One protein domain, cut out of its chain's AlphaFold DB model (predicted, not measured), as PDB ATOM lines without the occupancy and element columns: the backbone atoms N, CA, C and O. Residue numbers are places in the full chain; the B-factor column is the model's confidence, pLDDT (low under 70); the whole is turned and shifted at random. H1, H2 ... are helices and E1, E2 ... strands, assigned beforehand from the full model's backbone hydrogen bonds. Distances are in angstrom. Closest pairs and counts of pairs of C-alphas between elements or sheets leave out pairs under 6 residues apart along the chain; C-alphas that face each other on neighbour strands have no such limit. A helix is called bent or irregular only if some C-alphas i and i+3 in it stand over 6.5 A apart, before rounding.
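What this domain is: This is residues 356 to 480 of the 698 residues of the protein "ATP-binding protein" of Bacteroidetes bacterium QH_2_64_26 (UniProt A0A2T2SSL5). One long, twisted wall of eight strands runs along the domain, and three helices pack on it. It forms two unequal lobes joined where short E1 pairs with E4: a small one of E1, H1, E2 and E3, and a larger one of E4 to E8 with H2 and H3 on one face. The 125 printed residues have three named helices and eight named strands, in the order E1 H1 E2 E3 E4 H2 E5 E6 E7 E8 H3; the class is mixed. The sheet's order is E2 E3 E1 E4 E8 E7 E6 E5, all antiparallel. The whole is compact, with a radius of gyration of the C-alphas of 15.4 A, yet elongated, spanning 46 by 28 by 23 A.

How they stand to each other: E1, residues 356 to 358, H1, residues 361 to 370, and E2, residues 383 to 386, form a split strand-helix-strand unit, two strands running the same way with another between them, here E3, residues 389 to 392; its crossover is right-handed. H1 is on the sheet; its closest C-alphas to E2 are those of Leu 367 and Val 383, 7.6 A apart. E2 and E3 are a hairpin, with N 384 and O 391 within hydrogen-bond range at 2.9 A; E3 and E1 are antiparallel neighbours, with N 390 and O 357 within hydrogen-bond range at 2.8 A. E4, residues 413 to 419, is staggered: residues 413 to 414 pair with E1, N 356 and O 414 being 2.9 A apart, and residues 414 to 419 with E8, residues 462 to 468, N 465 and O 417 being 2.8 A apart. H2, residues 424 to 434, has a height over the sheet of 9.6 A and runs along the strands, at 22 degrees to E6, residues 446 to 450, on the local plane. E5, residues 437 to 441, E6, E7, residues 453 to 458, and E8 form a meander, each strand the antiparallel neighbour of the one before; N 439 and O 447, N 448 and O 455, and N 464 and O 456 are each 2.8 A apart. H3, residues 469 to 479, is on the same face as H2, at a height of 7.1 A; the closest C-alphas of H3 and E4, those of Thr 469 and Glu 414, are 5.2 A apart. H2 and H3 are close but not clearly touching, about perpendicular at 86 degrees, with C-alphas 434 and 478 6.4 A apart. Every O i to N i+4 pair is within hydrogen-bond range in H2, 5 of 6 in H1 and 5 of 7 in H3.

Where its parts are: E1 begins at C-alpha 356, (-6.017, -57.401, 110.611). H1 is 14.8 A long, H2 15.1 A and H3 15.2 A; H3 is irregular, with C-alphas 470 and 473 8.5 A apart. E4 measures 20.2 A, E8 19.6 A and E7 16.8 A. H3 ends at C-alpha 479, (-5.787, -52.898, 132.204).

The domain as a whole: The C-alphas farthest apart, those of Asp 375 and Asp 432, are 49.0 A apart. The printed part has no cut. The links H1 to E2 and E3 to E4 are long. The mean pLDDT of the printed part is 79.6; 26 residues are under 70, among them 398 to 404, 420 to 426 and 476 to 480.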
ATOM      1  N   ALA A 356      -5.315 -57.756 111.834       90.81
ATOM      2  CA  ALA A 356      -6.017 -57.401 110.611       90.81
ATOM      3  C   ALA A 356      -6.155 -55.872 110.564       90.81
ATOM      4  O   ALA A 356      -7.045 -55.300 111.190       90.81
ATOM      5  N   LEU A 357      -5.231 -55.210 109.869       90.81
ATOM      6  CA  LEU A 357      -5.122 -53.749 109.794       90.81
ATOM      7  C   LEU A 357      -5.452 -53.245 108.387       90.81
ATOM      8  O   LEU A 357      -5.026 -53.847 107.397       90.81
ATOM      9  N   ASP A 358      -6.144 -52.111 108.285       88.62
ATOM     10  CA  ASP A 358      -6.402 -51.468 106.994       88.62
ATOM     11  C   ASP A 358      -5.112 -50.851 106.427       88.62
ATOM     12  O   ASP A 358      -4.414 -50.058 107.077       88.62
ATOM     13  N   ARG A 359      -4.781 -51.200 105.179       85.56
ATOM     14  CA  ARG A 359      -3.554 -50.757 104.512       85.56
ATOM     15  C   ARG A 359      -3.594 -49.255 104.252       85.56
ATOM     16  O   ARG A 359      -4.257 -48.767 103.341       85.56
ATOM     17  N   SER A 360      -2.778 -48.521 104.997       86.31
ATOM     18  CA  SER A 360      -2.551 -47.091 104.799       86.31
ATOM     19  C   SER A 360      -1.060 -46.765 104.872       86.31
ATOM     20  O   SER A 360      -0.284 -47.506 105.475       86.31
ATOM     21  N   ASN A 361      -0.642 -45.652 104.258       84.31
ATOM     22  CA  ASN A 361       0.765 -45.239 104.278       84.31
ATOM     23  C   ASN A 361       1.326 -45.052 105.706       84.31
ATOM     24  O   ASN A 361       2.453 -45.490 105.914       84.31
ATOM     25  N   PRO A 362       0.592 -44.483 106.693       86.12
ATOM     26  CA  PRO A 362       1.067 -44.408 108.077       86.12
ATOM     27  C   PRO A 362       1.280 -45.782 108.725       86.12
ATOM     28  O   PRO A 362       2.363 -46.031 109.243       86.12
ATOM     29  N   VAL A 363       0.304 -46.696 108.626       84.12
ATOM     30  CA  VAL A 363       0.408 -48.053 109.203       84.12
ATOM     31  C   VAL A 363       1.557 -48.836 108.561       84.12
ATOM     32  O   VAL A 363       2.328 -49.494 109.254       84.12
ATOM     33  N   TYR A 364       1.712 -48.741 107.237       85.56
ATOM     34  CA  TYR A 364       2.812 -49.387 106.525       85.56
ATOM     35  C   TYR A 364       4.176 -48.812 106.947       85.56
ATOM     36  O   TYR A 364       5.089 -49.576 107.258       85.56
ATOM     37  N   ASP A 365       4.319 -47.481 106.996       83.12
ATOM     38  CA  ASP A 365       5.554 -46.813 107.432       83.12
ATOM     39  C   ASP A 365       5.928 -47.203 108.869       83.12
ATOM     40  O   ASP A 365       7.054 -47.651 109.098       83.12
ATOM     41  N   ALA A 366       4.968 -47.132 109.799       83.25
ATOM     42  CA  ALA A 366       5.123 -47.556 111.186       83.25
ATOM     43  C   ALA A 366       5.669 -48.985 111.278       83.25
ATOM     44  O   ALA A 366       6.745 -49.200 111.833       83.25
ATOM     45  N   LEU A 367       5.008 -49.956 110.645       84.88
ATOM     46  CA  LEU A 367       5.447 -51.352 110.681       84.88
ATOM     47  C   LEU A 367       6.857 -51.533 110.086       84.88
ATOM     48  O   LEU A 367       7.681 -52.234 110.675       84.88
ATOM     49  N   THR A 368       7.199 -50.841 108.990       81.06
ATOM     50  CA  THR A 368       8.566 -50.889 108.421       81.06
ATOM     51  C   THR A 368       9.649 -50.212 109.270       81.06
ATOM     52  O   THR A 368      10.837 -50.385 108.985       81.06
ATOM     53  N   ARG A 369       9.291 -49.470 110.329       77.12
ATOM     54  CA  ARG A 369      10.256 -48.939 111.309       77.12
ATOM     55  C   ARG A 369      10.637 -49.954 112.392       77.12
ATOM     56  O   ARG A 369      11.732 -49.832 112.945       77.12
ATOM     57  N   HIS A 370       9.795 -50.956 112.655       75.31
ATOM     58  CA  HIS A 370      10.042 -51.996 113.665       75.31
ATOM     59  C   HIS A 370      10.485 -53.336 113.050       75.31
ATOM     60  O   HIS A 370      11.352 -54.012 113.610       75.31
ATOM     61  N   GLU A 371       9.944 -53.712 111.890       81.38
ATOM     62  CA  GLU A 371      10.135 -55.036 111.284       81.38
ATOM     63  C   GLU A 371      11.200 -55.039 110.158       81.38
ATOM     64  O   GLU A 371      11.260 -54.112 109.345       81.38
ATOM     65  N   PRO A 372      12.073 -56.065 110.074       76.38
ATOM     66  CA  PRO A 372      13.148 -56.116 109.084       76.38
ATOM     67  C   PRO A 372      12.642 -56.451 107.664       76.38
ATOM     68  O   PRO A 372      11.821 -57.356 107.503       76.38
ATOM     69  N   PRO A 373      13.183 -55.815 106.605       78.81
ATOM     70  CA  PRO A 373      12.810 -56.124 105.224       78.81
ATOM     71  C   PRO A 373      13.262 -57.531 104.802       78.81
ATOM     72  O   PRO A 373      14.325 -57.998 105.220       78.81
ATOM     73  N   THR A 374      12.489 -58.173 103.921       79.62
ATOM     74  CA  THR A 374      12.851 -59.443 103.261       79.62
ATOM     75  C   THR A 374      13.131 -59.236 101.764       79.62
ATOM     76  O   THR A 374      13.188 -58.105 101.281       79.62
ATOM     77  N   ASP A 375      13.307 -60.331 101.019       75.44
ATOM     78  CA  ASP A 375      13.455 -60.328  99.559       75.44
ATOM     79  C   ASP A 375      12.142 -59.993  98.801       75.44
ATOM     80  O   ASP A 375      12.176 -59.773  97.588       75.44
ATOM     81  N   THR A 376      10.990 -59.949  99.486       73.75
ATOM     82  CA  THR A 376       9.646 -59.728  98.908       73.75
ATOM     83  C   THR A 376       8.973 -58.473  99.492       73.75
ATOM     84  O   THR A 376       8.918 -58.357 100.712       73.75
ATOM     85  N   PRO A 377       8.427 -57.530  98.691       68.50
ATOM     86  CA  PRO A 377       7.866 -56.275  99.222       68.50
ATOM     87  C   PRO A 377       6.567 -56.433 100.028       68.50
ATOM     88  O   PRO A 377       6.169 -55.519 100.742       68.50
ATOM     89  N   ASP A 378       5.888 -57.566  99.873       79.31
ATOM     90  CA  ASP A 378       4.624 -57.934 100.510       79.31
ATOM     91  C   ASP A 378       4.797 -58.766 101.797       79.31
ATOM     92  O   ASP A 378       3.805 -59.134 102.429       79.31
ATOM     93  N   HIS A 379       6.039 -59.021 102.227       86.88
ATOM     94  CA  HIS A 379       6.357 -59.673 103.504       86.88
ATOM     95  C   HIS A 379       7.589 -59.039 104.162       86.88
ATOM     96  O   HIS A 379       8.647 -58.935 103.542       86.88
ATOM     97  N   PHE A 380       7.490 -58.611 105.417       86.06
ATOM     98  CA  PHE A 380       8.628 -58.072 106.161       86.06
ATOM     99  C   PHE A 380       8.514 -58.372 107.658       86.06
ATOM    100  O   PHE A 380       7.539 -58.014 108.312       86.06
ATOM    101  N   GLY A 381       9.518 -59.059 108.206       85.44
ATOM    102  CA  GLY A 381       9.506 -59.517 109.593       85.44
ATOM    103  C   GLY A 381       8.309 -60.424 109.900       85.44
ATOM    104  O   GLY A 381       8.168 -61.472 109.266       85.44
ATOM    105  N   ARG A 382       7.453 -60.034 110.856       86.56
ATOM    106  CA  ARG A 382       6.167 -60.717 111.131       86.56
ATOM    107  C   ARG A 382       4.998 -60.254 110.247       86.56
ATOM    108  O   ARG A 382       3.912 -60.808 110.368       86.56
ATOM    109  N   VAL A 383       5.184 -59.235 109.407       88.88
ATOM    110  CA  VAL A 383       4.111 -58.521 108.694       88.88
ATOM    111  C   VAL A 383       3.952 -59.023 107.261       88.88
ATOM    112  O   VAL A 383       4.932 -59.203 106.537       88.88
ATOM    113  N   ARG A 384       2.701 -59.175 106.823       88.75
ATOM    114  CA  ARG A 384       2.316 -59.547 105.459       88.75
ATOM    115  C   ARG A 384       1.285 -58.561 104.910       88.75
ATOM    116  O   ARG A 384       0.419 -58.092 105.642       88.75
ATOM    117  N   VAL A 385       1.380 -58.230 103.625       85.69
ATOM    118  CA  VAL A 385       0.560 -57.193 102.976       85.69
ATOM    119  C   VAL A 385      -0.216 -57.811 101.816       85.69
ATOM    120  O   VAL A 385       0.356 -58.134 100.777       85.69
ATOM    121  N   GLN A 386      -1.523 -57.988 102.002       82.94
ATOM    122  CA  GLN A 386      -2.399 -58.765 101.124       82.94
ATOM    123  C   GLN A 386      -3.569 -57.883 100.668       82.94
ATOM    124  O   GLN A 386      -4.492 -57.589 101.428       82.94
ATOM    125  N   GLY A 387      -3.494 -57.398  99.425       81.00
ATOM    126  CA  GLY A 387      -4.398 -56.383  98.883       81.00
ATOM    127  C   GLY A 387      -4.399 -55.096  99.716       81.00
ATOM    128  O   GLY A 387      -3.363 -54.437  99.860       81.00
ATOM    129  N   ASP A 388      -5.569 -54.765 100.262       83.69
ATOM    130  CA  ASP A 388      -5.825 -53.601 101.120       83.69
ATOM    131  C   ASP A 388      -5.758 -53.932 102.628       83.69
ATOM    132  O   ASP A 388      -6.071 -53.085 103.461       83.69
ATOM    133  N   THR A 389      -5.330 -55.143 103.003       86.25
ATOM    134  CA  THR A 389      -5.193 -55.581 104.401       86.25
ATOM    135  C   THR A 389      -3.736 -55.896 104.737       86.25
ATOM    136  O   THR A 389      -2.978 -56.411 103.912       86.25
ATOM    137  N   ILE A 390      -3.338 -55.603 105.971       89.50
ATOM    138  CA  ILE A 390      -2.048 -55.976 106.550       89.50
ATOM    139  C   ILE A 390      -2.305 -56.959 107.699       89.50
ATOM    140  O   ILE A 390      -3.131 -56.693 108.571       89.50
ATOM    141  N   THR A 391      -1.611 -58.095 107.692       91.50
ATOM    142  CA  THR A 391      -1.762 -59.182 108.670       91.50
ATOM    143  C   THR A 391      -0.435 -59.522 109.343       91.50
ATOM    144  O   THR A 391       0.635 -59.274 108.784       91.50
ATOM    145  N   PHE A 392      -0.488 -60.077 110.560       90.94
ATOM    146  CA  PHE A 392       0.701 -60.564 111.270       90.94
ATOM    147  C   PHE A 392       0.735 -62.097 111.323       90.94
ATOM    148  O   PHE A 392      -0.238 -62.732 111.732       90.94
ATOM    149  N   ASP A 393       1.893 -62.669 110.992       86.75
ATOM    150  CA  ASP A 393       2.206 -64.102 111.080       86.75
ATOM    151  C   ASP A 393       2.522 -64.563 112.526       86.75
ATOM    152  O   ASP A 393       2.673 -65.759 112.776       86.75
ATOM    153  N   ALA A 394       2.661 -63.628 113.475       85.75
ATOM    154  CA  ALA A 394       2.960 -63.886 114.888       85.75
ATOM    155  C   ALA A 394       2.344 -62.799 115.799       85.75
ATOM    156  O   ALA A 394       2.217 -61.654 115.352       85.75
ATOM    157  N   PRO A 395       1.994 -63.114 117.064       80.81
ATOM    158  CA  PRO A 395       1.384 -62.162 117.992       80.81
ATOM    159  C   PRO A 395       2.293 -60.989 118.361       80.81
ATOM    160  O   PRO A 395       3.517 -61.022 118.185       80.81
ATOM    161  N   VAL A 396       1.678 -59.945 118.918       80.12
ATOM    162  CA  VAL A 396       2.388 -58.870 119.618       80.12
ATOM    163  C   VAL A 396       2.447 -59.240 121.108       80.12
ATOM    164  O   VAL A 396       1.401 -59.506 121.696       80.12
ATOM    165  N   PRO A 397       3.621 -59.296 121.758       74.38
ATOM    166  CA  PRO A 397       3.689 -59.452 123.210       74.38
ATOM    167  C   PRO A 397       2.920 -58.320 123.901       74.38
ATOM    168  O   PRO A 397       3.047 -57.167 123.494       74.38
ATOM    169  N   PHE A 398       2.151 -58.616 124.950       64.31
ATOM    170  CA  PHE A 398       1.302 -57.623 125.627       64.31
ATOM    171  C   PHE A 398       2.084 -56.365 126.039       64.31
ATOM    172  O   PHE A 398       1.656 -55.252 125.754       64.31
ATOM    173  N   MET A 399       3.293 -56.542 126.578       53.41
ATOM    174  CA  MET A 399       4.214 -55.464 126.976       53.41
ATOM    175  C   MET A 399       4.685 -54.545 125.825       53.41
ATOM    176  O   MET A 399       5.254 -53.491 126.093       53.41
ATOM    177  N   GLU A 400       4.473 -54.908 124.554       60.00
ATOM    178  CA  GLU A 400       4.803 -54.069 123.390       60.00
ATOM    179  C   GLU A 400       3.636 -53.126 122.983       60.00
ATOM    180  O   GLU A 400       3.720 -52.462 121.944       60.00
ATOM    181  N   HIS A 401       2.564 -53.013 123.788       62.09
ATOM    182  CA  HIS A 401       1.401 -52.149 123.500       62.09
ATOM    183  C   HIS A 401       1.742 -50.651 123.370       62.09
ATOM    184  O   HIS A 401       1.170 -49.974 122.517       62.09
ATOM    185  N   ASP A 402       2.688 -50.145 124.166       58.56
ATOM    186  CA  ASP A 402       3.157 -48.747 124.132       58.56
ATOM    187  C   ASP A 402       4.469 -48.559 123.352       58.56
ATOM    188  O   ASP A 402       4.987 -47.446 123.275       58.56
ATOM    189  N   ASP A 403       4.982 -49.630 122.732       57.91
ATOM    190  CA  ASP A 403       6.313 -49.666 122.110       57.91
ATOM    191  C   ASP A 403       6.231 -50.024 120.612       57.91
ATOM    192  O   ASP A 403       6.614 -49.232 119.755       57.91
ATOM    193  N   TYR A 404       5.671 -51.194 120.275       69.81
ATOM    194  CA  TYR A 404       5.452 -51.658 118.894       69.81
ATOM    195  C   TYR A 404       4.102 -51.188 118.344       69.81
ATOM    196  O   TYR A 404       4.003 -50.774 117.191       69.81
ATOM    197  N   ALA A 405       3.054 -51.241 119.172       71.50
ATOM    198  CA  ALA A 405       1.710 -50.829 118.769       71.50
ATOM    199  C   ALA A 405       1.442 -49.323 118.951       71.50
ATOM    200  O   ALA A 405       0.373 -48.858 118.565       71.50
ATOM    201  N   ALA A 406       2.410 -48.554 119.470       71.62
ATOM    202  CA  ALA A 406       2.305 -47.109 119.696       71.62
ATOM    203  C   ALA A 406       1.764 -46.343 118.473       71.62
ATOM    204  O   ALA A 406       0.769 -45.630 118.582       71.62
ATOM    205  N   ASP A 407       2.372 -46.572 117.305       79.19
ATOM    206  CA  ASP A 407       1.994 -45.974 116.014       79.19
ATOM    207  C   ASP A 407       0.857 -46.737 115.291       79.19
ATOM    208  O   ASP A 407       0.498 -46.396 114.165       79.19
ATOM    209  N   LEU A 408       0.294 -47.788 115.901       84.38
ATOM    210  CA  LEU A 408      -0.861 -48.527 115.373       84.38
ATOM    211  C   LEU A 408      -2.178 -48.058 116.009       84.38
ATOM    212  O   LEU A 408      -3.224 -48.122 115.361       84.38
ATOM    213  N   TRP A 409      -2.148 -47.562 117.250       84.62
ATOM    214  CA  TRP A 409      -3.329 -47.001 117.910       84.62
ATOM    215  C   TRP A 409      -3.916 -45.814 117.128       84.62
ATOM    216  O   TRP A 409      -3.203 -44.987 116.564       84.62
ATOM    217  N   GLY A 410      -5.245 -45.730 117.085       82.44
ATOM    218  CA  GLY A 410      -5.990 -44.749 116.289       82.44
ATOM    219  C   GLY A 410      -6.206 -45.144 114.822       82.44
ATOM    220  O   GLY A 410      -7.022 -44.515 114.148       82.44
ATOM    221  N   HIS A 411      -5.551 -46.198 114.322       89.44
ATOM    222  CA  HIS A 411      -5.813 -46.744 112.988       89.44
ATOM    223  C   HIS A 411      -6.922 -47.807 112.985       89.44
ATOM    224  O   HIS A 411      -7.268 -48.388 114.015       89.44
ATOM    225  N   SER A 412      -7.498 -48.049 111.806       87.62
ATOM    226  CA  SER A 412      -8.577 -49.021 111.601       87.62
ATOM    227  C   SER A 412      -8.030 -50.448 111.491       87.62
ATOM    228  O   SER A 412      -7.076 -50.697 110.749       87.62
ATOM    229  N   GLY A 413      -8.641 -51.366 112.242       89.69
ATOM    230  CA  GLY A 413      -8.243 -52.767 112.338       89.69
ATOM    231  C   GLY A 413      -8.237 -53.305 113.769       89.69
ATOM    232  O   GLY A 413      -8.741 -52.666 114.697       89.69
ATOM    233  N   GLU A 414      -7.657 -54.491 113.937       91.38
ATOM    234  CA  GLU A 414      -7.469 -55.176 115.219       91.38
ATOM    235  C   GLU A 414      -6.101 -55.874 115.306       91.38
ATOM    236  O   GLU A 414      -5.536 -56.300 114.294       91.38
ATOM    237  N   VAL A 415      -5.563 -55.982 116.524       90.00
ATOM    238  CA  VAL A 415      -4.288 -56.644 116.849       90.00
ATOM    239  C   VAL A 415      -4.513 -57.629 117.994       90.00
ATOM    240  O   VAL A 415      -5.241 -57.333 118.942       90.00
ATOM    241  N   VAL A 416      -3.871 -58.795 117.915       88.69
ATOM    242  CA  VAL A 416      -3.842 -59.799 118.982       88.69
ATOM    243  C   VAL A 416      -2.577 -59.608 119.816       88.69
ATOM    244  O   VAL A 416      -1.464 -59.929 119.385       88.69
ATOM    245  N   PHE A 417      -2.769 -59.096 121.029       81.62
ATOM    246  CA  PHE A 417      -1.749 -59.072 122.067       81.62
ATOM    247  C   PHE A 417      -1.727 -60.410 122.817       81.62
ATOM    248  O   PHE A 417      -2.772 -61.038 122.974       81.62
ATOM    249  N   VAL A 418      -0.565 -60.854 123.297       80.25
ATOM    250  CA  VAL A 418      -0.439 -62.086 124.096       80.25
ATOM    251  C   VAL A 418       0.381 -61.836 125.358       80.25
ATOM    252  O   VAL A 418       1.522 -61.378 125.280       80.25
ATOM    253  N   GLU A 419      -0.190 -62.170 126.515       75.12
ATOM    254  CA  GLU A 419       0.536 -62.308 127.782       75.12
ATOM    255  C   GLU A 419       0.642 -63.795 128.142       75.12
ATOM    256  O   GLU A 419      -0.277 -64.384 128.718       75.12
ATOM    257  N   GLU A 420       1.775 -64.401 127.771       69.00
ATOM    258  CA  GLU A 420       2.065 -65.835 127.930       69.00
ATOM    259  C   GLU A 420       2.017 -66.301 129.397       69.00
ATOM    260  O   GLU A 420       1.794 -67.483 129.658       69.00
ATOM    261  N   THR A 421       2.224 -65.396 130.363       62.16
ATOM    262  CA  THR A 421       2.278 -65.733 131.796       62.16
ATOM    263  C   THR A 421       0.961 -65.523 132.547       62.16
ATOM    264  O   THR A 421       0.868 -65.920 133.709       62.16
ATOM    265  N   ALA A 422      -0.068 -64.953 131.908       57.44
ATOM    266  CA  ALA A 422      -1.366 -64.709 132.541       57.44
ATOM    267  C   ALA A 422      -2.048 -66.013 132.987       57.44
ATOM    268  O   ALA A 422      -2.014 -67.030 132.287       57.44
ATOM    269  N   THR A 423      -2.727 -65.980 134.133       64.88
ATOM    270  CA  THR A 423      -3.390 -67.145 134.730       64.88
ATOM    271  C   THR A 423      -4.918 -67.048 134.692       64.88
ATOM    272  O   THR A 423      -5.522 -66.000 134.456       64.88
ATOM    273  N   ARG A 424      -5.569 -68.173 135.004       65.81
ATOM    274  CA  ARG A 424      -7.022 -68.266 135.206       65.81
ATOM    275  C   ARG A 424      -7.550 -67.341 136.307       65.81
ATOM    276  O   ARG A 424      -8.715 -66.952 136.243       65.81
ATOM    277  N   ASP A 425      -6.733 -67.027 137.309       64.06
ATOM    278  CA  ASP A 425      -7.148 -66.188 138.430       64.06
ATOM    279  C   ASP A 425      -6.893 -64.690 138.152       64.06
ATOM    280  O   ASP A 425      -7.685 -63.868 138.607       64.06
ATOM    281  N   ASP A 426      -5.946 -64.325 137.272       60.41
ATOM    282  CA  ASP A 426      -5.863 -62.960 136.709       60.41
ATOM    283  C   ASP A 426      -7.141 -62.604 135.925       60.41
ATOM    284  O   ASP A 426      -7.716 -61.530 136.104       60.41
ATOM    285  N   LEU A 427      -7.652 -63.529 135.099       70.31
ATOM    286  CA  LEU A 427      -8.920 -63.322 134.383       70.31
ATOM    287  C   LEU A 427     -10.126 -63.198 135.327       70.31
ATOM    288  O   LEU A 427     -11.101 -62.533 134.980       70.31
ATOM    289  N   ARG A 428     -10.082 -63.827 136.509       69.44
ATOM    290  CA  ARG A 428     -11.121 -63.663 137.540       69.44
ATOM    291  C   ARG A 428     -11.033 -62.304 138.214       69.44
ATOM    292  O   ARG A 428     -12.067 -61.681 138.402       69.44
ATOM    293  N   LEU A 429      -9.828 -61.802 138.477       61.47
ATOM    294  CA  LEU A 429      -9.643 -60.444 138.988       61.47
ATOM    295  C   LEU A 429     -10.218 -59.401 138.013       61.47
ATOM    296  O   LEU A 429     -10.949 -58.508 138.428       61.47
ATOM    297  N   LEU A 430      -9.997 -59.567 136.703       64.38
ATOM    298  CA  LEU A 430     -10.620 -58.719 135.676       64.38
ATOM    299  C   LEU A 430     -12.155 -58.871 135.612       64.38
ATOM    300  O   LEU A 430     -12.854 -57.918 135.270       64.38
ATOM    301  N   GLN A 431     -12.703 -60.041 135.945       74.81
ATOM    302  CA  GLN A 431     -14.151 -60.244 136.068       74.81
ATOM    303  C   GLN A 431     -14.724 -59.513 137.288       74.81
ATOM    304  O   GLN A 431     -15.703 -58.781 137.143       74.81
ATOM    305  N   ASP A 432     -14.100 -59.676 138.453       65.12
ATOM    306  CA  ASP A 432     -14.605 -59.171 139.731       65.12
ATOM    307  C   ASP A 432     -14.353 -57.659 139.922       65.12
ATOM    308  O   ASP A 432     -15.219 -56.965 140.456       65.12
ATOM    309  N   GLU A 433     -13.215 -57.117 139.459       60.34
ATOM    310  CA  GLU A 433     -12.877 -55.685 139.588       60.34
ATOM    311  C   GLU A 433     -13.280 -54.830 138.379       60.34
ATOM    312  O   GLU A 433     -13.612 -53.655 138.544       60.34
ATOM    313  N   ARG A 434     -13.224 -55.384 137.157       64.94
ATOM    314  CA  ARG A 434     -13.411 -54.620 135.905       64.94
ATOM    315  C   ARG A 434     -14.623 -55.039 135.078       64.94
ATOM    316  O   ARG A 434     -14.938 -54.367 134.101       64.94
ATOM    317  N   GLY A 435     -15.350 -56.086 135.469       74.75
ATOM    318  CA  GLY A 435     -16.556 -56.518 134.759       74.75
ATOM    319  C   GLY A 435     -16.278 -57.232 133.432       74.75
ATOM    320  O   GLY A 435     -17.074 -57.122 132.501       74.75
ATOM    321  N   LEU A 436     -15.163 -57.962 133.326       81.62
ATOM    322  CA  LEU A 436     -14.903 -58.884 132.214       81.62
ATOM    323  C   LEU A 436     -15.971 -60.000 132.177       81.62
ATOM    324  O   LEU A 436     -16.012 -60.890 133.034       81.62
ATOM    325  N   GLU A 437     -16.835 -59.980 131.162       88.56
ATOM    326  CA  GLU A 437     -17.915 -60.957 131.000       88.56
ATOM    327  C   GLU A 437     -17.362 -62.281 130.451       88.56
ATOM    328  O   GLU A 437     -16.874 -62.337 129.322       88.56
ATOM    329  N   PHE A 438     -17.452 -63.380 131.208       90.25
ATOM    330  CA  PHE A 438     -17.083 -64.704 130.690       90.25
ATOM    331  C   PHE A 438     -18.182 -65.264 129.776       90.25
ATOM    332  O   PHE A 438     -19.241 -65.698 130.228       90.25
ATOM    333  N   VAL A 439     -17.883 -65.304 128.477       88.75
ATOM    334  CA  VAL A 439     -18.700 -65.908 127.413       88.75
ATOM    335  C   VAL A 439     -18.538 -67.435 127.391       88.75
ATOM    336  O   VAL A 439     -19.491 -68.160 127.108       88.75
ATOM    337  N   SER A 440     -17.340 -67.934 127.715       84.75
ATOM    338  CA  SER A 440     -17.039 -69.361 127.891       84.75
ATOM    339  C   SER A 440     -16.114 -69.561 129.090       84.75
ATOM    340  O   SER A 440     -15.224 -68.745 129.326       84.75
ATOM    341  N   TYR A 441     -16.308 -70.643 129.846       87.50
ATOM    342  CA  TYR A 441     -15.527 -70.935 131.050       87.50
ATOM    343  C   TYR A 441     -15.340 -72.447 131.240       87.50
ATOM    344  O   TYR A 441     -16.226 -73.147 131.736       87.50
ATOM    345  N   ALA A 442     -14.172 -72.950 130.845       83.38
ATOM    346  CA  ALA A 442     -13.741 -74.336 130.998       83.38
ATOM    347  C   ALA A 442     -12.362 -74.411 131.684       83.38
ATOM    348  O   ALA A 442     -11.707 -73.405 131.936       83.38
ATOM    349  N   GLU A 443     -11.896 -75.622 132.005       78.00
ATOM    350  CA  GLU A 443     -10.569 -75.822 132.617       78.00
ATOM    351  C   GLU A 443      -9.402 -75.628 131.639       78.00
ATOM    352  O   GLU A 443      -8.262 -75.510 132.076       78.00
ATOM    353  N   GLN A 444      -9.671 -75.653 130.333       89.25
ATOM    354  CA  GLN A 444      -8.668 -75.589 129.261       89.25
ATOM    355  C   GLN A 444      -8.828 -74.348 128.370       89.25
ATOM    356  O   GLN A 444      -7.968 -74.081 127.541       89.25
ATOM    357  N   GLU A 445      -9.927 -73.607 128.521       90.62
ATOM    358  CA  GLU A 445     -10.216 -72.407 127.739       90.62
ATOM    359  C   GLU A 445     -11.185 -71.506 128.514       90.62
ATOM    360  O   GLU A 445     -12.203 -71.975 129.033       90.62
ATOM    361  N   ILE A 446     -10.886 -70.212 128.579       85.19
ATOM    362  CA  ILE A 446     -11.809 -69.168 129.039       85.19
ATOM    363  C   ILE A 446     -11.910 -68.140 127.920       85.19
ATOM    364  O   ILE A 446     -10.891 -67.733 127.370       85.19
ATOM    365  N   ILE A 447     -13.129 -67.716 127.588       89.38
ATOM    366  CA  ILE A 447     -13.370 -66.628 126.636       89.38
ATOM    367  C   ILE A 447     -14.078 -65.514 127.396       89.38
ATOM    368  O   ILE A 447     -15.213 -65.692 127.840       89.38
ATOM    369  N   GLY A 448     -13.391 -64.390 127.561       86.88
ATOM    370  CA  GLY A 448     -13.901 -63.165 128.161       86.88
ATOM    371  C   GLY A 448     -14.229 -62.112 127.103       86.88
ATOM    372  O   GLY A 448     -13.654 -62.097 126.014       86.88
ATOM    373  N   ARG A 449     -15.136 -61.196 127.429       92.06
ATOM    374  CA  ARG A 449     -15.416 -60.000 126.637       92.06
ATOM    375  C   ARG A 449     -15.500 -58.776 127.536       92.06
ATOM    376  O   ARG A 449     -16.147 -58.811 128.578       92.06
ATOM    377  N   TYR A 450     -14.898 -57.683 127.089       85.50
ATOM    378  CA  TYR A 450     -15.026 -56.380 127.726       85.50
ATOM    379  C   TYR A 450     -15.199 -55.313 126.645       85.50
ATOM    380  O   TYR A 450     -14.290 -55.073 125.858       85.50
ATOM    381  N   LYS A 451     -16.391 -54.706 126.569       91.62
ATOM    382  CA  LYS A 451     -16.769 -53.738 125.519       91.62
ATOM    383  C   LYS A 451     -16.499 -54.282 124.096       91.62
ATOM    384  O   LYS A 451     -17.225 -55.186 123.653       91.62
ATOM    385  N   SER A 452     -15.509 -53.749 123.372       88.62
ATOM    386  CA  SER A 452     -15.048 -54.243 122.062       88.62
ATOM    387  C   SER A 452     -13.865 -55.221 122.117       88.62
ATOM    388  O   SER A 452     -13.606 -55.883 121.116       88.62
ATOM    389  N   LEU A 453     -13.198 -55.374 123.266       88.31
ATOM    390  CA  LEU A 453     -12.112 -56.339 123.461       88.31
ATOM    391  C   LEU A 453     -12.655 -57.767 123.602       88.31
ATOM    392  O   LEU A 453     -13.614 -58.017 124.346       88.31
ATOM    393  N   HIS A 454     -11.980 -58.724 122.966       90.06
ATOM    394  CA  HIS A 454     -12.187 -60.155 123.198       90.06
ATOM    395  C   HIS A 454     -10.926 -60.768 123.805       90.06
ATOM    396  O   HIS A 454      -9.832 -60.586 123.280       90.06
ATOM    397  N   LEU A 455     -11.079 -61.500 124.907       88.88
ATOM    398  CA  LEU A 455      -9.985 -62.171 125.599       88.88
ATOM    399  C   LEU A 455     -10.184 -63.682 125.504       88.88
ATOM    400  O   LEU A 455     -11.288 -64.181 125.721       88.88
ATOM    401  N   ARG A 456      -9.114 -64.420 125.230       89.94
ATOM    402  CA  ARG A 456      -9.092 -65.881 125.214       89.94
ATOM    403  C   ARG A 456      -7.886 -66.369 126.004       89.94
ATOM    404  O   ARG A 456      -6.755 -66.041 125.681       89.94
ATOM    405  N   TRP A 457      -8.126 -67.150 127.048       89.81
ATOM    406  CA  TRP A 457      -7.073 -67.721 127.884       89.81
ATOM    407  C   TRP A 457      -7.031 -69.237 127.747       89.81
ATOM    408  O   TRP A 457      -8.082 -69.883 127.821       89.81
ATOM    409  N   THR A 458      -5.832 -69.807 127.620       85.12
ATOM    410  CA  THR A 458      -5.605 -71.257 127.741       85.12
ATOM    411  C   THR A 458      -4.383 -71.546 128.625       85.12
ATOM    412  O   THR A 458      -3.481 -70.708 128.701       85.12
ATOM    413  N   PRO A 459      -4.293 -72.733 129.259       76.56
ATOM    414  CA  PRO A 459      -3.133 -73.115 130.070       76.56
ATOM    415  C   PRO A 459      -1.793 -73.147 129.317       76.56
ATOM    416  O   PRO A 459      -0.754 -73.056 129.963       76.56
ATOM    417  N   ASP A 460      -1.817 -73.302 127.987       79.00
ATOM    418  CA  ASP A 460      -0.618 -73.449 127.150       79.00
ATOM    419  C   ASP A 460      -0.179 -72.129 126.478       79.00
ATOM    420  O   ASP A 460       0.955 -72.037 126.010       79.00
ATOM    421  N   THR A 461      -1.062 -71.121 126.398       73.00
ATOM    422  CA  THR A 461      -0.833 -69.865 125.647       73.00
ATOM    423  C   THR A 461      -0.877 -68.597 126.498       73.00
ATOM    424  O   THR A 461      -0.596 -67.519 125.981       73.00
ATOM    425  N   GLY A 462      -1.290 -68.685 127.765       80.00
ATOM    426  CA  GLY A 462      -1.634 -67.500 128.550       80.00
ATOM    427  C   GLY A 462      -2.869 -66.797 127.977       80.00
ATOM    428  O   GLY A 462      -3.786 -67.461 127.479       80.00
ATOM    429  N   ALA A 463      -2.914 -65.465 128.061       76.94
ATOM    430  CA  ALA A 463      -4.039 -64.646 127.601       76.94
ATOM    431  C   ALA A 463      -3.777 -64.005 126.227       76.94
ATOM    432  O   ALA A 463      -2.946 -63.109 126.099       76.94
ATOM    433  N   GLU A 464      -4.546 -64.425 125.225       86.56
ATOM    434  CA  GLU A 464      -4.707 -63.772 123.925       86.56
ATOM    435  C   GLU A 464      -5.759 -62.653 124.060       86.56
ATOM    436  O   GLU A 464      -6.868 -62.883 124.549       86.56
ATOM    437  N   ILE A 465      -5.429 -61.432 123.647       86.06
ATOM    438  CA  ILE A 465      -6.245 -60.222 123.816       86.06
ATOM    439  C   ILE A 465      -6.405 -59.570 122.441       86.06
ATOM    440  O   ILE A 465      -5.485 -58.930 121.934       86.06
ATOM    441  N   ILE A 466      -7.577 -59.735 121.830       89.81
ATOM    442  CA  ILE A 466      -7.932 -59.104 120.557       89.81
ATOM    443  C   ILE A 466      -8.437 -57.691 120.855       89.81
ATOM    444  O   ILE A 466      -9.487 -57.519 121.483       89.81
ATOM    445  N   ALA A 467      -7.677 -56.689 120.418       89.19
ATOM    446  CA  ALA A 467      -7.948 -55.277 120.657       89.19
ATOM    447  C   ALA A 467      -8.110 -54.519 119.326       89.19
ATOM    448  O   ALA A 467      -7.172 -54.497 118.520       89.19
ATOM    449  N   PRO A 468      -9.256 -53.856 119.080       92.44
ATOM    450  CA  PRO A 468      -9.398 -52.946 117.950       92.44
ATOM    451  C   PRO A 468      -8.458 -51.748 118.115       92.44
ATOM    452  O   PRO A 468      -8.519 -51.038 119.121       92.44
ATOM    453  N   THR A 469      -7.609 -51.469 117.127       88.06
ATOM    454  CA  THR A 469      -6.587 -50.409 117.232       88.06
ATOM    455  C   THR A 469      -7.186 -49.004 117.323       88.06
ATOM    456  O   THR A 469      -6.564 -48.091 117.860       88.06
ATOM    457  N   ALA A 470      -8.439 -48.826 116.904       88.88
ATOM    458  CA  ALA A 470      -9.198 -47.593 117.101       88.88
ATOM    459  C   ALA A 470      -9.717 -47.386 118.547       88.88
ATOM    460  O   ALA A 470     -10.317 -46.350 118.820       88.88
ATOM    461  N   ARG A 471      -9.530 -48.351 119.465       82.44
ATOM    462  CA  ARG A 471     -10.124 -48.377 120.820       82.44
ATOM    463  C   ARG A 471      -9.099 -48.535 121.946       82.44
ATOM    464  O   ARG A 471      -9.345 -49.247 122.919       82.44
ATOM    465  N   ARG A 472      -7.975 -47.815 121.860       82.69
ATOM    466  CA  ARG A 472      -6.976 -47.741 122.947       82.69
ATOM    467  C   ARG A 472      -7.621 -47.413 124.305       82.69
ATOM    468  O   ARG A 472      -7.336 -48.067 125.292       82.69
ATOM    469  N   GLU A 473      -8.568 -46.480 124.323       75.81
ATOM    470  CA  GLU A 473      -9.360 -46.096 125.504       75.81
ATOM    471  C   GLU A 473     -10.097 -47.265 126.197       75.81
ATOM    472  O   GLU A 473     -10.298 -47.239 127.408       75.81
ATOM    473  N   GLU A 474     -10.503 -48.306 125.458       81.69
ATOM    474  CA  GLU A 474     -11.164 -49.484 126.029       81.69
ATOM    475  C   GLU A 474     -10.150 -50.517 126.537       81.69
ATOM    476  O   GLU A 474     -10.434 -51.199 127.520       81.69
ATOM    477  N   PHE A 475      -8.980 -50.603 125.891       76.25
ATOM    478  CA  PHE A 475      -7.821 -51.385 126.338       76.25
ATOM    479  C   PHE A 475      -7.268 -50.828 127.655       76.25
ATOM    480  O   PHE A 475      -7.175 -51.558 128.643       76.25
ATOM    481  N   ASP A 476      -7.010 -49.520 127.701       68.44
ATOM    482  CA  ASP A 476      -6.517 -48.830 128.890       68.44
ATOM    483  C   ASP A 476      -7.527 -48.963 130.061       68.44
ATOM    484  O   ASP A 476      -7.125 -49.295 131.173       68.44
ATOM    485  N   ASP A 477      -8.846 -48.844 129.839       68.75
ATOM    486  CA  ASP A 477      -9.859 -49.012 130.909       68.75
ATOM    487  C   ASP A 477     -10.020 -50.466 131.423       68.75
ATOM    488  O   ASP A 477     -10.523 -50.685 132.527       68.75
ATOM    489  N   LEU A 478      -9.564 -51.486 130.683       64.50
ATOM    490  CA  LEU A 478      -9.504 -52.856 131.217       64.50
ATOM    491  C   LEU A 478      -8.244 -53.096 132.063       64.50
ATOM    492  O   LEU A 478      -8.314 -53.811 133.063       64.50
ATOM    493  N   PHE A 479      -7.102 -52.523 131.667       61.72
ATOM    494  CA  PHE A 479      -5.787 -52.898 132.204       61.72
ATOM    495  C   PHE A 479      -5.117 -51.844 133.112       61.72
ATOM    496  O   PHE A 479      -4.169 -52.183 133.819       61.72
ATOM    497  N   VAL A 480      -5.596 -50.594 133.156       47.38
ATOM    498  CA  VAL A 480      -4.996 -49.513 133.964       47.38
ATOM    499  C   VAL A 480      -5.729 -49.324 135.297       47.38
ATOM    500  O   VAL A 480      -6.888 -48.904 135.346       47.38
TER     501      VAL A 480